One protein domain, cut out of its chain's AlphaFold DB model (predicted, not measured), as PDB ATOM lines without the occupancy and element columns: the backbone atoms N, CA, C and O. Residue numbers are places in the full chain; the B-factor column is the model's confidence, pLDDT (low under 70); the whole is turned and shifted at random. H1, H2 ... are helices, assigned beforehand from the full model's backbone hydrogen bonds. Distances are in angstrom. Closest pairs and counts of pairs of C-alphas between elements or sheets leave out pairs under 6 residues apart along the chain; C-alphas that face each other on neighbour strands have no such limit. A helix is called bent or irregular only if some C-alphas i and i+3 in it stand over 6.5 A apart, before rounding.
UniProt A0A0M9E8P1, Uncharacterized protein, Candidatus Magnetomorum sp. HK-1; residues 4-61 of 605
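Overview. This is residues 4 to 61 of the 605 residues of an uncharacterized protein of Candidatus Magnetomorum sp. HK-1 (UniProt A0A0M9E8P1). What does the model look like? It is a flat, loose zigzag: the long arm H1b lies in the middle, the short arm H1a folds back beside one end of it, and the long helix H2 runs back along its other side without clearly touching it. What is it made of? The printed part has 58 residues with two named helices, H1 then H2, and no named strand; the class is all helix. How large is it? It is loose, with a radius of gyration of the C-alphas of 13.6 A and spans of 40 by 25 by 9 A.

Arrangement. Is the longest helix, H1, residues 4 to 32, straight? It is bent, with C-alphas 12 and 15 9.4 A apart, though by its hydrogen bonds it was assigned as one helix. Its arms are H1a, residues 4 to 12, and H1b, residues 15 to 32. How do the arms stand? H1a touches H1b, which meets it with residues 16 to 22 alone; the closest C-alphas, of Ser 9 and Gly 17, are 4.5 A apart. They run opposite ways at a shallow tilt of 31 degrees. Where is H2, residues 41 to 61? It is close to H1b but not clearly touching, the closest C-alphas, of Leu 23 and Ser 55, being 7.7 A apart, and they run opposite ways at a shallow tilt of 13 degrees. H2 and H1a are apart. Do the backbones hold? In H1a, H1b and H2 every O i to N i+4 pair is within hydrogen-bond range.

Along the chain. Where does H1b run? It spans 25.8 A from C-alpha 15 to C-alpha 32 at (152.633, 170.798, 158.998). Where are the others? H1a spans 12.3 A from C-alpha 4 at (159.052, 162.925, 143.145), and H2 spans 30.4 A to C-alpha 61 at (170.832, 150.932, 162.170).

Size, cuts and confidence. How far does it reach? The two C-alphas farthest apart, of Gln 11 and Thr 40, are 40.0 A apart. Is it continuous? The printed part has no cut, and the link from H1 to H2 is short, with 8 residues. Residues 28 to 34, of which 28 to 32 belong to H1, stand free. Where is confidence low? The mean pLDDT of the printed part is 83.0, and residue 16 is under 70.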
ATOM      1  N   GLU A   4     157.975 162.316 143.915       85.75
ATOM      2  CA  GLU A   4     159.052 162.925 143.145       85.75
ATOM      3  C   GLU A   4     160.269 163.235 144.026       85.75
ATOM      4  O   GLU A   4     161.400 162.932 143.646       85.75
ATOM      5  N   LEU A   5     160.052 163.702 145.260       81.44
ATOM      6  CA  LEU A   5     161.131 164.002 146.206       81.44
ATOM      7  C   LEU A   5     161.892 162.742 146.657       81.44
ATOM      8  O   LEU A   5     163.123 162.752 146.739       81.44
ATOM      9  N   LEU A   6     161.183 161.632 146.891       79.38
ATOM     10  CA  LEU A   6     161.795 160.326 147.187       79.38
ATOM     11  C   LEU A   6     162.599 159.790 145.998       79.38
ATOM     12  O   LEU A   6     163.687 159.243 146.184       79.38
ATOM     13  N   LYS A   7     162.088 159.981 144.779       79.75
ATOM     14  CA  LYS A   7     162.761 159.579 143.542       79.75
ATOM     15  C   LYS A   7     164.050 160.372 143.321       79.75
ATOM     16  O   LYS A   7     165.083 159.759 143.076       79.75
ATOM     17  N   ILE A   8     164.006 161.699 143.456       83.00
ATOM     18  CA  ILE A   8     165.187 162.566 143.316       83.00
ATOM     19  C   ILE A   8     166.230 162.206 144.376       83.00
ATOM     20  O   ILE A   8     167.393 161.978 144.051       83.00
ATOM     21  N   SER A   9     165.810 162.073 145.636       75.88
ATOM     22  CA  SER A   9     166.730 161.749 146.730       75.88
ATOM     23  C   SER A   9     167.380 160.376 146.520       75.88
ATOM     24  O   SER A   9     168.600 160.251 146.624       75.88
ATOM     25  N   GLY A  10     166.598 159.361 146.132       79.94
ATOM     26  CA  GLY A  10     167.109 158.026 145.820       79.94
ATOM     27  C   GLY A  10     168.021 157.972 144.592       79.94
ATOM     28  O   GLY A  10     168.972 157.196 144.570       79.94
ATOM     29  N   GLN A  11     167.782 158.817 143.587       74.56
ATOM     30  CA  GLN A  11     168.650 158.925 142.412       74.56
ATOM     31  C   GLN A  11     169.997 159.579 142.734       74.56
ATOM     32  O   GLN A  11     171.016 159.142 142.205       74.56
ATOM     33  N   VAL A  12     170.014 160.602 143.594       75.88
ATOM     34  CA  VAL A  12     171.229 161.376 143.900       75.88
ATOM     35  C   VAL A  12     172.114 160.678 144.934       75.88
ATOM     36  O   VAL A  12     173.327 160.614 144.754       75.88
ATOM     37  N   ALA A  13     171.532 160.143 146.008       74.56
ATOM     38  CA  ALA A  13     172.286 159.608 147.150       74.56
ATOM     39  C   ALA A  13     172.053 158.105 147.396       74.56
ATOM     40  O   ALA A  13     172.406 157.572 148.453       74.56
ATOM     41  N   GLY A  14     171.450 157.400 146.432       77.50
ATOM     42  CA  GLY A  14     171.183 155.967 146.527       77.50
ATOM     43  C   GLY A  14     170.282 155.621 147.716       77.50
ATOM     44  O   GLY A  14     169.340 156.344 148.040       77.50
ATOM     45  N   ILE A  15     170.593 154.521 148.407       71.25
ATOM     46  CA  ILE A  15     169.832 154.062 149.583       71.25
ATOM     47  C   ILE A  15     169.856 155.110 150.713       71.25
ATOM     48  O   ILE A  15     168.841 155.319 151.377       71.25
ATOM     49  N   GLY A  16     170.972 155.832 150.883       69.62
ATOM     50  CA  GLY A  16     171.071 156.926 151.857       69.62
ATOM     51  C   GLY A  16     170.131 158.087 151.527       69.62
ATOM     52  O   GLY A  16     169.482 158.642 152.410       69.62
ATOM     53  N   GLY A  17     169.974 158.394 150.240       76.75
ATOM     54  CA  GLY A  17     169.028 159.395 149.764       76.75
ATOM     55  C   GLY A  17     167.568 159.026 149.996       76.75
ATOM     56  O   GLY A  17     166.782 159.877 150.400       76.75
ATOM     57  N   VAL A  18     167.199 157.755 149.815       76.75
ATOM     58  CA  VAL A  18     165.843 157.274 150.134       76.75
ATOM     59  C   VAL A  18     165.550 157.415 151.632       76.75
ATOM     60  O   VAL A  18     164.471 157.879 151.997       76.75
ATOM     61  N   ALA A  19     166.518 157.088 152.497       76.94
ATOM     62  CA  ALA A  19     166.373 157.243 153.944       76.94
ATOM     63  C   ALA A  19     166.191 158.716 154.356       76.94
ATOM     64  O   ALA A  19     165.283 159.035 155.126       76.94
ATOM     65  N   ILE A  20     166.996 159.626 153.795       76.88
ATOM     66  CA  ILE A  20     166.891 161.071 154.052       76.88
ATOM     67  C   ILE A  20     165.570 161.635 153.510       76.88
ATOM     68  O   ILE A  20     164.877 162.360 154.220       76.88
ATOM     69  N   GLY A  21     165.182 161.275 152.283       83.44
ATOM     70  CA  GLY A  21     163.922 161.713 151.677       83.44
ATOM     71  C   GLY A  21     162.700 161.243 152.473       83.44
ATOM     72  O   GLY A  21     161.786 162.029 152.720       83.44
ATOM     73  N   GLY A  22     162.709 159.994 152.948       83.81
ATOM     74  CA  GLY A  22     161.671 159.462 153.834       83.81
ATOM     75  C   GLY A  22     161.598 160.209 155.167       83.81
ATOM     76  O   GLY A  22     160.511 160.567 155.615       83.81
ATOM     77  N   LEU A  23     162.752 160.519 155.766       80.81
ATOM     78  CA  LEU A  23     162.827 161.299 156.998       80.81
ATOM     79  C   LEU A  23     162.248 162.709 156.807       80.81
ATOM     80  O   LEU A  23     161.376 163.114 157.570       80.81
ATOM     81  N   ILE A  24     162.647 163.427 155.753       84.19
ATOM     82  CA  ILE A  24     162.118 164.764 155.438       84.19
ATOM     83  C   ILE A  24     160.595 164.734 155.270       84.19
ATOM     84  O   ILE A  24     159.918 165.635 155.761       84.19
ATOM     85  N   LEU A  25     160.041 163.702 154.630       85.12
ATOM     86  CA  LEU A  25     158.591 163.553 154.480       85.12
ATOM     87  C   LEU A  25     157.882 163.371 155.828       85.12
ATOM     88  O   LEU A  25     156.890 164.052 156.084       85.12
ATOM     89  N   ILE A  26     158.417 162.519 156.707       82.00
ATOM     90  CA  ILE A  26     157.865 162.315 158.054       82.00
ATOM     91  C   ILE A  26     157.898 163.629 158.848       82.00
ATOM     92  O   ILE A  26     156.893 164.023 159.440       82.00
ATOM     93  N   TYR A  27     159.023 164.350 158.822       83.00
ATOM     94  CA  TYR A  27     159.149 165.633 159.516       83.00
ATOM     95  C   TYR A  27     158.244 166.714 158.925       83.00
ATOM     96  O   TYR A  27     157.647 167.475 159.684       83.00
ATOM     97  N   LYS A  28     158.095 166.770 157.599       85.38
ATOM     98  CA  LYS A  28     157.203 167.720 156.920       85.38
ATOM     99  C   LYS A  28     155.761 167.544 157.386       85.38
ATOM    100  O   LYS A  28     155.123 168.536 157.724       85.38
ATOM    101  N   ASP A  29     155.274 166.308 157.475       82.38
ATOM    102  CA  ASP A  29     153.905 166.027 157.918       82.38
ATOM    103  C   ASP A  29     153.701 166.300 159.417       82.38
ATOM    104  O   ASP A  29     152.637 166.767 159.825       82.38
ATOM    105  N   ILE A  30     154.721 166.056 160.246       79.31
ATOM    106  CA  ILE A  30     154.685 166.371 161.683       79.31
ATOM    107  C   ILE A  30     154.701 167.888 161.912       79.31
ATOM    108  O   ILE A  30     153.922 168.386 162.718       79.31
ATOM    109  N   ILE A  31     155.540 168.634 161.188       79.50
ATOM    110  CA  ILE A  31     155.639 170.098 161.300       79.50
ATOM    111  C   ILE A  31     154.400 170.786 160.712       79.50
ATOM    112  O   ILE A  31     153.941 171.791 161.253       79.50
ATOM    113  N   ALA A  32     153.834 170.251 159.626       78.12
ATOM    114  CA  ALA A  32     152.633 170.798 158.998       78.12
ATOM    115  C   ALA A  32     151.380 170.627 159.868       78.12
ATOM    116  O   ALA A  32     150.463 171.452 159.817       78.12
ATOM    117  N   LYS A  33     151.329 169.580 160.699       77.75
ATOM    118  CA  LYS A  33     150.292 169.456 161.723       77.75
ATOM    119  C   LYS A  33     150.544 170.542 162.774       77.75
ATOM    120  O   LYS A  33     151.612 170.611 163.371       77.75
ATOM    121  N   LYS A  34     149.552 171.402 163.029       80.31
ATOM    122  CA  LYS A  34     149.594 172.461 164.060       80.31
ATOM    123  C   LYS A  34     149.541 171.880 165.488       80.31
ATOM    124  O   LYS A  34     148.735 172.305 166.304       80.31
ATOM    125  N   ILE A  35     150.381 170.892 165.787       81.56
ATOM    126  CA  ILE A  35     150.482 170.224 167.090       81.56
ATOM    127  C   ILE A  35     151.331 171.024 168.080       81.56
ATOM    128  O   ILE A  35     151.070 170.978 169.276       81.56
ATOM    129  N   PHE A  36     152.294 171.819 167.605       78.00
ATOM    130  CA  PHE A  36     153.151 172.628 168.481       78.00
ATOM    131  C   PHE A  36     152.402 173.679 169.326       78.00
ATOM    132  O   PHE A  36     152.731 173.799 170.501       78.00
ATOM    133  N   PRO A  37     151.370 174.386 168.819       83.62
ATOM    134  CA  PRO A  37     150.554 175.291 169.636       83.62
ATOM    135  C   PRO A  37     149.713 174.595 170.717       83.62
ATOM    136  O   PRO A  37     149.279 175.254 171.656       83.62
ATOM    137  N   MET A  38     149.455 173.288 170.586       88.06
ATOM    138  CA  MET A  38     148.624 172.516 171.523       88.06
ATOM    139  C   MET A  38     149.445 171.845 172.635       88.06
ATOM    140  O   MET A  38     148.875 171.255 173.548       88.06
ATOM    141  N   LEU A  39     150.777 171.919 172.565       89.44
ATOM    142  CA  LEU A  39     151.690 171.301 173.521       89.44
ATOM    143  C   LEU A  39     152.308 172.366 174.427       89.44
ATOM    144  O   LEU A  39     152.703 173.444 173.984       89.44
ATOM    145  N   THR A  40     152.456 172.047 175.710       94.44
ATOM    146  CA  THR A  40     153.247 172.891 176.617       94.44
ATOM    147  C   THR A  40     154.718 172.898 176.181       94.44
ATOM    148  O   THR A  40     155.197 171.941 175.568       94.44
ATOM    149  N   LYS A  41     155.479 173.946 176.530       90.44
ATOM    150  CA  LYS A  41     156.910 174.059 176.166       90.44
ATOM    151  C   LYS A  41     157.720 172.810 176.547       90.44
ATOM    152  O   LYS A  41     158.557 172.359 175.768       90.44
ATOM    153  N   ASN A  42     157.416 172.209 177.699       93.06
ATOM    154  CA  ASN A  42     158.076 170.992 178.176       93.06
ATOM    155  C   ASN A  42     157.737 169.768 177.311       93.06
ATOM    156  O   ASN A  42     158.619 168.972 176.991       93.06
ATOM    157  N   GLN A  43     156.477 169.631 176.887       90.44
ATOM    158  CA  GLN A  43     156.048 168.545 176.001       90.44
ATOM    159  C   GLN A  43     156.629 168.700 174.593       90.44
ATOM    160  O   GLN A  43     157.110 167.723 174.025       90.44
ATOM    161  N   ALA A  44     156.650 169.923 174.054       87.75
ATOM    162  CA  ALA A  44     157.250 170.209 172.753       87.75
ATOM    163  C   ALA A  44     158.758 169.902 172.740       87.75
ATOM    164  O   ALA A  44     159.254 169.271 171.806       87.75
ATOM    165  N   TYR A  45     159.477 170.280 173.803       90.00
ATOM    166  CA  TYR A  45     160.896 169.960 173.957       90.00
ATOM    167  C   TYR A  45     161.146 168.448 174.055       90.00
ATOM    168  O   TYR A  45     162.020 167.920 173.367       90.00
ATOM    169  N   SER A  46     160.350 167.734 174.859       92.44
ATOM    170  CA  SER A  46     160.461 166.275 174.995       92.44
ATOM    171  C   SER A  46     160.194 165.554 173.666       92.44
ATOM    172  O   SER A  46     160.940 164.652 173.286       92.44
ATOM    173  N   LEU A  47     159.191 166.009 172.908       88.00
ATOM    174  CA  LEU A  47     158.858 165.468 171.590       88.00
ATOM    175  C   LEU A  47     159.986 165.687 170.572       88.00
ATOM    176  O   LEU A  47     160.363 164.753 169.864       88.00
ATOM    177  N   LEU A  48     160.564 166.893 170.524       86.88
ATOM    178  CA  LEU A  48     161.711 167.191 169.660       86.88
ATOM    179  C   LEU A  48     162.919 166.317 170.009       86.88
ATOM    180  O   LEU A  48     163.546 165.749 169.116       86.88
ATOM    181  N   LYS A  49     163.213 166.151 171.303       93.31
ATOM    182  CA  LYS A  49     164.299 165.278 171.763       93.31
ATOM    183  C   LYS A  49     164.069 163.825 171.333       93.31
ATOM    184  O   LYS A  49     165.005 163.186 170.854       93.31
ATOM    185  N   LEU A  50     162.839 163.319 171.449       91.56
ATOM    186  CA  LEU A  50     162.482 161.962 171.024       91.56
ATOM    187  C   LEU A  50     162.671 161.769 169.510       91.56
ATOM    188  O   LEU A  50     163.240 160.766 169.088       91.56
ATOM    189  N   LEU A  51     162.243 162.743 168.701       84.44
ATOM    190  CA  LEU A  51     162.386 162.707 167.243       84.44
ATOM    191  C   LEU A  51     163.855 162.695 166.802       84.44
ATOM    192  O   LEU A  51     164.225 161.903 165.930       84.44
ATOM    193  N   ILE A  52     164.700 163.510 167.437       85.75
ATOM    194  CA  ILE A  52     166.144 163.545 167.165       85.75
ATOM    195  C   ILE A  52     166.787 162.199 167.515       85.75
ATOM    196  O   ILE A  52     167.518 161.646 166.693       85.75
ATOM    197  N   ILE A  53     166.476 161.636 168.688       92.50
ATOM    198  CA  ILE A  53     167.002 160.328 169.111       92.50
ATOM    199  C   ILE A  53     166.543 159.225 168.153       92.50
ATOM    200  O   ILE A  53     167.359 158.417 167.722       92.50
ATOM    201  N   LEU A  54     165.264 159.205 167.772       85.44
ATOM    202  CA  LEU A  54     164.729 158.219 166.831       85.44
ATOM    203  C   LEU A  54     165.429 158.307 165.468       85.44
ATOM    204  O   LEU A  54     165.816 157.289 164.900       85.44
ATOM    205  N   SER A  55     165.628 159.527 164.968       80.19
ATOM    206  CA  SER A  55     166.294 159.785 163.686       80.19
ATOM    207  C   SER A  55     167.747 159.322 163.699       80.19
ATOM    208  O   SER A  55     168.202 158.663 162.766       80.19
ATOM    209  N   TRP A  56     168.461 159.627 164.783       87.25
ATOM    210  CA  TRP A  56     169.834 159.184 164.994       87.25
ATOM    211  C   TRP A  56     169.934 157.657 165.082       87.25
ATOM    212  O   TRP A  56     170.786 157.063 164.422       87.25
ATOM    213  N   SER A  57     169.021 157.011 165.814       89.19
ATOM    214  CA  SER A  57     168.970 155.552 165.921       89.19
ATOM    215  C   SER A  57     168.741 154.899 164.561       89.19
ATOM    216  O   SER A  57     169.507 154.019 164.195       89.19
ATOM    217  N   ILE A  58     167.762 155.368 163.775       82.25
ATOM    218  CA  ILE A  58     167.491 154.847 162.422       82.25
ATOM    219  C   ILE A  58     168.719 154.995 161.516       82.25
ATOM    220  O   ILE A  58     169.054 154.068 160.775       82.25
ATOM    221  N   ALA A  59     169.411 156.137 161.585       78.50
ATOM    222  CA  ALA A  59     170.633 156.357 160.818       78.50
ATOM    223  C   ALA A  59     171.730 155.348 161.199       78.50
ATOM    224  O   ALA A  59     172.343 154.750 160.313       78.50
ATOM    225  N   LEU A  60     171.935 155.096 162.497       85.06
ATOM    226  CA  LEU A  60     172.893 154.093 162.963       85.06
ATOM    227  C   LEU A  60     172.520 152.672 162.541       85.06
ATOM    228  O   LEU A  60     173.403 151.943 162.092       85.06
ATOM    229  N   THR A  61     171.250 152.267 162.629       85.75
ATOM    230  CA  THR A  61     170.832 150.932 162.170       85.75
ATOM    231  C   THR A  61     171.023 150.781 160.665       85.75
ATOM    232  O   THR A  61     171.457 149.724 160.212       85.75
TER     233      THR A  61